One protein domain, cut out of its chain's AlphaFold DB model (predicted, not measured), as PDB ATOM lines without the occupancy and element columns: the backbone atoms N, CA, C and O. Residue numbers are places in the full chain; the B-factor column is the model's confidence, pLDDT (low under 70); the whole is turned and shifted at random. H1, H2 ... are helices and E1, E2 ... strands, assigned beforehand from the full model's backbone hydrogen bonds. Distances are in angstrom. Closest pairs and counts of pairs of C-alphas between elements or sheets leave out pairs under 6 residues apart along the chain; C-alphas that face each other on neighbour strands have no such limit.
ATOM      1  N   THR A  23     229.517 178.353 207.443       94.06
ATOM      2  CA  THR A  23     229.492 179.723 207.977       94.06
ATOM      3  C   THR A  23     228.288 180.512 207.483       94.06
ATOM      4  O   THR A  23     227.966 180.496 206.297       94.06
ATOM      5  N   LEU A  24     227.651 181.241 208.403       95.31
ATOM      6  CA  LEU A  24     226.575 182.192 208.127       95.31
ATOM      7  C   LEU A  24     226.880 183.532 208.815       95.31
ATOM      8  O   LEU A  24     227.477 183.532 209.894       95.31
ATOM      9  N   PRO A  25     226.444 184.679 208.270       94.69
ATOM     10  CA  PRO A  25     226.568 185.957 208.964       94.69
ATOM     11  C   PRO A  25     225.661 185.998 210.202       94.69
ATOM     12  O   PRO A  25     224.485 185.622 210.148       94.69
ATOM     13  N   PHE A  26     226.199 186.492 211.318       94.38
ATOM     14  CA  PHE A  26     225.425 186.764 212.527       94.38
ATOM     15  C   PHE A  26     224.736 188.129 212.408       94.38
ATOM     16  O   PHE A  26     225.406 189.161 212.401       94.38
ATOM     17  N   LYS A  27     223.399 188.144 212.363       92.81
ATOM     18  CA  LYS A  27     222.602 189.382 212.360       92.81
ATOM     19  C   LYS A  27     222.226 189.795 213.779       92.81
ATOM     20  O   LYS A  27     222.555 190.891 214.222       92.81
ATOM     21  N   ASP A  28     221.564 188.897 214.508       92.00
ATOM     22  CA  ASP A  28     221.098 189.151 215.868       92.00
ATOM     23  C   ASP A  28     220.928 187.861 216.696       92.00
ATOM     24  O   ASP A  28     221.080 186.729 216.226       92.00
ATOM     25  N   ALA A  29     220.628 188.035 217.986       89.69
ATOM     26  CA  ALA A  29     220.442 186.926 218.916       89.69
ATOM     27  C   ALA A  29     219.178 186.095 218.634       89.69
ATOM     28  O   ALA A  29     219.119 184.941 219.059       89.69
ATOM     29  N   GLN A  30     218.172 186.654 217.955       90.38
ATOM     30  CA  GLN A  30     216.943 185.936 217.632       90.38
ATOM     31  C   GLN A  30     217.173 184.961 216.477       90.38
ATOM     32  O   GLN A  30     216.825 183.793 216.610       90.38
ATOM     33  N   GLN A  31     217.844 185.401 215.410       92.81
ATOM     34  CA  GLN A  31     218.285 184.546 214.308       92.81
ATOM     35  C   GLN A  31     219.100 183.359 214.835       92.81
ATOM     36  O   GLN A  31     218.836 182.216 214.475       92.81
ATOM     37  N   PHE A  32     220.067 183.618 215.723       90.56
ATOM     38  CA  PHE A  32     220.897 182.562 216.302       90.56
ATOM     39  C   PHE A  32     220.088 181.554 217.130       90.56
ATOM     40  O   PHE A  32     220.353 180.356 217.049       90.56
ATOM     41  N   ARG A  33     219.100 182.018 217.911       86.81
ATOM     42  CA  ARG A  33     218.193 181.129 218.657       86.81
ATOM     43  C   ARG A  33     217.357 180.271 217.713       86.81
ATOM     44  O   ARG A  33     217.397 179.057 217.849       86.81
ATOM     45  N   ASN A  34     216.714 180.885 216.720       88.44
ATOM     46  CA  ASN A  34     215.888 180.175 215.742       88.44
ATOM     47  C   ASN A  34     216.692 179.091 215.007       88.44
ATOM     48  O   ASN A  34     216.266 177.944 214.967       88.44
ATOM     49  N   LEU A  35     217.893 179.424 214.515       89.31
ATOM     50  CA  LEU A  35     218.778 178.457 213.853       89.31
ATOM     51  C   LEU A  35     219.157 177.298 214.775       89.31
ATOM     52  O   LEU A  35     219.193 176.146 214.356       89.31
ATOM     53  N   ARG A  36     219.461 177.593 216.041       86.31
ATOM     54  CA  ARG A  36     219.794 176.550 217.005       86.31
ATOM     55  C   ARG A  36     218.591 175.649 217.266       86.31
ATOM     56  O   ARG A  36     218.780 174.444 217.329       86.31
ATOM     57  N   ASP A  37     217.397 176.206 217.414       83.19
ATOM     58  CA  ASP A  37     216.196 175.439 217.747       83.19
ATOM     59  C   ASP A  37     215.732 174.572 216.564       83.19
ATOM     60  O   ASP A  37     215.408 173.403 216.764       83.19
ATOM     61  N   GLU A  38     215.799 175.099 215.339       87.50
ATOM     62  CA  GLU A  38     215.430 174.397 214.102       87.50
ATOM     63  C   GLU A  38     216.435 173.291 213.729       87.50
ATOM     64  O   GLU A  38     216.036 172.186 213.368       87.50
ATOM     65  N   TYR A  39     217.741 173.550 213.866       87.75
ATOM     66  CA  TYR A  39     218.789 172.670 213.329       87.75
ATOM     67  C   TYR A  39     219.577 171.873 214.382       87.75
ATOM     68  O   TYR A  39     220.508 171.157 214.014       87.75
ATOM     69  N   ARG A  40     219.238 171.929 215.681       83.00
ATOM     70  CA  ARG A  40     220.000 171.265 216.776       83.00
ATOM     71  C   ARG A  40     220.265 169.767 216.601       83.00
ATOM     72  O   ARG A  40     221.204 169.241 217.199       83.00
ATOM     73  N   THR A  41     219.395 169.062 215.883       81.81
ATOM     74  CA  THR A  41     219.494 167.614 215.631       81.81
ATOM     75  C   THR A  41     220.483 167.293 214.519       81.81
ATOM     76  O   THR A  41     221.015 166.187 214.471       81.81
ATOM     77  N   HIS A  42     220.744 168.265 213.647       87.88
ATOM     78  CA  HIS A  42     221.546 168.118 212.439       87.88
ATOM     79  C   HIS A  42     222.875 168.871 212.529       87.88
ATOM     80  O   HIS A  42     223.859 168.447 211.927       87.88
ATOM     81  N   TYR A  43     222.932 169.940 213.324       90.75
ATOM     82  CA  TYR A  43     224.090 170.810 213.469       90.75
ATOM     83  C   TYR A  43     224.399 171.130 214.936       90.75
ATOM     84  O   TYR A  43     223.520 171.478 215.727       90.75
ATOM     85  N   ALA A  44     225.687 171.128 215.284       91.19
ATOM     86  CA  ALA A  44     226.181 171.858 216.445       91.19
ATOM     87  C   ALA A  44     226.452 173.317 216.045       91.19
ATOM     88  O   ALA A  44     227.407 173.613 215.328       91.19
ATOM     89  N   VAL A  45     225.591 174.230 216.499       91.50
ATOM     90  CA  VAL A  45     225.634 175.652 216.129       91.50
ATOM     91  C   VAL A  45     226.337 176.471 217.216       91.50
ATOM     92  O   VAL A  45     225.985 176.397 218.394       91.50
ATOM     93  N   THR A  46     227.322 177.282 216.829       91.19
ATOM     94  CA  THR A  46     228.050 178.190 217.728       91.19
ATOM     95  C   THR A  46     228.279 179.554 217.083       91.19
ATOM     96  O   THR A  46     228.331 179.674 215.863       91.19
ATOM     97  N   ARG A  47     228.413 180.608 217.892       91.06
ATOM     98  CA  ARG A  47     228.710 181.964 217.411       91.06
ATOM     99  C   ARG A  47     230.191 182.274 217.604       91.06
ATOM    100  O   ARG A  47     230.723 182.087 218.699       91.06
ATOM    101  N   ARG A  48     230.828 182.830 216.575       89.06
ATOM    102  CA  ARG A  48     232.195 183.358 216.619       89.06
ATOM    103  C   ARG A  48     232.208 184.765 216.038       89.06
ATOM    104  O   ARG A  48     232.073 184.932 214.838       89.06
ATOM    105  N   ALA A  49     232.345 185.760 216.915       86.88
ATOM    106  CA  ALA A  49     232.296 187.181 216.561       86.88
ATOM    107  C   ALA A  49     231.022 187.561 215.769       86.88
ATOM    108  O   ALA A  49     229.921 187.580 216.339       86.88
ATOM    109  N   ASP A  50     231.185 187.877 214.492       91.19
ATOM    110  CA  ASP A  50     230.190 188.286 213.499       91.19
ATOM    111  C   ASP A  50     229.712 187.124 212.606       91.19
ATOM    112  O   ASP A  50     228.917 187.329 211.689       91.19
ATOM    113  N   GLN A  51     230.125 185.891 212.908       93.62
ATOM    114  CA  GLN A  51     229.725 184.689 212.183       93.62
ATOM    115  C   GLN A  51     229.056 183.648 213.089       93.62
ATOM    116  O   GLN A  51     229.316 183.529 214.293       93.62
ATOM    117  N   ILE A  52     228.186 182.855 212.476       94.25
ATOM    118  CA  ILE A  52     227.619 181.622 213.008       94.25
ATOM    119  C   ILE A  52     228.343 180.470 212.318       94.25
ATOM    120  O   ILE A  52     228.418 180.426 211.093       94.25
ATOM    121  N   VAL A  53     228.863 179.545 213.116       95.00
ATOM    122  CA  VAL A  53     229.487 178.307 212.657       95.00
ATOM    123  C   VAL A  53     228.534 177.160 212.961       95.00
ATOM    124  O   VAL A  53     228.207 176.917 214.125       95.00
ATOM    125  N   ALA A  54     228.093 176.465 211.921       94.56
ATOM    126  CA  ALA A  54     227.251 175.282 212.014       94.56
ATOM    127  C   ALA A  54     228.073 174.041 211.654       94.56
ATOM    128  O   ALA A  54     228.647 173.951 210.573       94.56
ATOM    129  N   LEU A  55     228.158 173.086 212.577       94.31
ATOM    130  CA  LEU A  55     228.975 171.884 212.428       94.31
ATOM    131  C   LEU A  55     228.047 170.689 212.175       94.31
ATOM    132  O   LEU A  55     227.326 170.312 213.104       94.31
ATOM    133  N   PRO A  56     228.002 170.117 210.958       92.56
ATOM    134  CA  PRO A  56     227.098 169.015 210.646       92.56
ATOM    135  C   PRO A  56     227.404 167.789 211.510       92.56
ATOM    136  O   PRO A  56     228.567 167.440 211.726       92.56
ATOM    137  N   LEU A  57     226.347 167.137 211.997       89.50
ATOM    138  CA  LEU A  57     226.395 165.919 212.812       89.50
ATOM    139  C   LEU A  57     226.213 164.642 211.971       89.50
ATOM    140  O   LEU A  57     226.334 163.538 212.495       89.50
ATOM    141  N   ALA A  58     225.911 164.752 210.681       85.25
ATOM    142  CA  ALA A  58     225.807 163.610 209.777       85.25
ATOM    143  C   ALA A  58     226.271 163.990 208.366       85.25
ATOM    144  O   ALA A  58     226.245 165.165 207.984       85.25
ATOM    145  N   LEU A  59     226.674 162.989 207.585       76.88
ATOM    146  CA  LEU A  59     226.955 163.168 206.161       76.88
ATOM    147  C   LEU A  59     225.682 163.501 205.390       76.88
ATOM    148  O   LEU A  59     224.599 163.037 205.739       76.88
ATOM    149  N   GLY A  60     225.824 164.312 204.341       76.56
ATOM    150  CA  GLY A  60     224.704 164.704 203.481       76.56
ATOM    151  C   GLY A  60     223.670 165.603 204.164       76.56
ATOM    152  O   GLY A  60     222.569 165.760 203.644       76.56
ATOM    153  N   THR A  61     223.996 166.190 205.323       84.88
ATOM    154  CA  THR A  61     223.122 167.179 205.964       84.88
ATOM    155  C   THR A  61     222.953 168.379 205.025       84.88
ATOM    156  O   THR A  61     223.947 168.948 204.579       84.88
ATOM    157  N   ALA A  62     221.704 168.743 204.715       87.12
ATOM    158  CA  ALA A  62     221.397 169.810 203.765       87.12
ATOM    159  C   ALA A  62     222.029 171.144 204.202       87.12
ATOM    160  O   ALA A  62     221.779 171.575 205.330       87.12
ATOM    161  N   PRO A  63     222.828 171.801 203.340       89.44
ATOM    162  CA  PRO A  63     223.584 172.975 203.730       89.44
ATOM    163  C   PRO A  63     222.684 174.168 204.044       89.44
ATOM    164  O   PRO A  63     221.737 174.472 203.324       89.44
ATOM    165  N   ILE A  64     223.036 174.869 205.117       92.75
ATOM    166  CA  ILE A  64     222.383 176.091 205.595       92.75
ATOM    167  C   ILE A  64     223.280 177.331 205.434       92.75
ATOM    168  O   ILE A  64     222.838 178.449 205.686       92.75
ATOM    169  N   GLY A  65     224.540 177.151 205.026       92.25
ATOM    170  CA  GLY A  65     225.520 178.218 204.826       92.25
ATOM    171  C   GLY A  65     226.660 177.821 203.887       92.25
ATOM    172  O   GLY A  65     226.587 176.809 203.196       92.25
ATOM    173  N   GLU A  66     227.725 178.624 203.874       93.19
ATOM    174  CA  GLU A  66     228.920 178.372 203.056       93.19
ATOM    175  C   GLU A  66     229.766 177.251 203.671       93.19
ATOM    176  O   GLU A  66     230.212 177.380 204.813       93.19
ATOM    177  N   GLU A  67     229.998 176.168 202.930       94.06
ATOM    178  CA  GLU A  67     230.731 174.993 203.408       94.06
ATOM    179  C   GLU A  67     232.248 175.199 203.417       94.06
ATOM    180  O   GLU A  67     232.829 175.730 202.470       94.06
ATOM    181  N   LYS A  68     232.902 174.752 204.492       93.25
ATOM    182  CA  LYS A  68     234.356 174.817 204.679       93.25
ATOM    183  C   LYS A  68     234.864 173.564 205.383       93.25
ATOM    184  O   LYS A  68     234.179 172.967 206.214       93.25
ATOM    185  N   VAL A  69     236.108 173.212 205.086       93.31
ATOM    186  CA  VAL A  69     236.869 172.191 205.807       93.31
ATOM    187  C   VAL A  69     238.096 172.869 206.392       93.31
ATOM    188  O   VAL A  69     238.815 173.564 205.678       93.31
ATOM    189  N   VAL A  70     238.302 172.718 207.697       93.69
ATOM    190  CA  VAL A  70     239.383 173.395 208.423       93.69
ATOM    191  C   VAL A  70     240.200 172.406 209.239       93.69
ATOM    192  O   VAL A  70     239.689 171.366 209.649       93.69
TER     193      VAL A  70
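This is residues 23 to 70 of the 751 residues of the protein "Stem cell self-renewal protein Piwi domain protein" of Acidovorax ebreus (strain TPSY) (UniProt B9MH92). Two layers make this small domain: a three-stranded antiparallel sheet, ordered E1, E3, E2, and one helix, H1, covering one face. E4 begins beside edge strand E1. The 48 printed residues, mixed in class, run E1, H1, E2, E3, E4; the whole is compact, with radius of gyration of the C-alphas 10.2 A and spans 28 by 23 by 12 A.

Start at E1, residues 23 to 25, antiparallel to E3, residues 51 to 56, with N 24 and O 52 at 2.9 A. H1, residues 29 to 39, has every O i to N i+4 pair within hydrogen-bond range. It is on the sheet, height 9.4 A, along E2, residues 43 to 48, at 0 degrees on the local plane; their closest C-alphas, Arg 36 and Val 45, are 6.0 A apart. E1, H1 and E2 form a split strand-helix-strand unit, E3 between its strands, with a right-handed crossover. In hairpin E2 and E3, find N 46 and O 53 at 2.9 A. E4, residues 66 to 70, pairs with no named strand.

Find C-alpha 23 at (229.492, 179.723, 207.977), beginning E1, 7.0 A long. H1 spans 15.4 A, E2 15.3 A, E3 16.0 A; E4, 12.8 A, ends at C-alpha 70, (239.383, 173.395, 208.423).

The farthest C-alphas, Asp 28 and Leu 59, are 28.3 A apart. The printed part has no cut, no link is long, and no printed residue is under pLDDT 70.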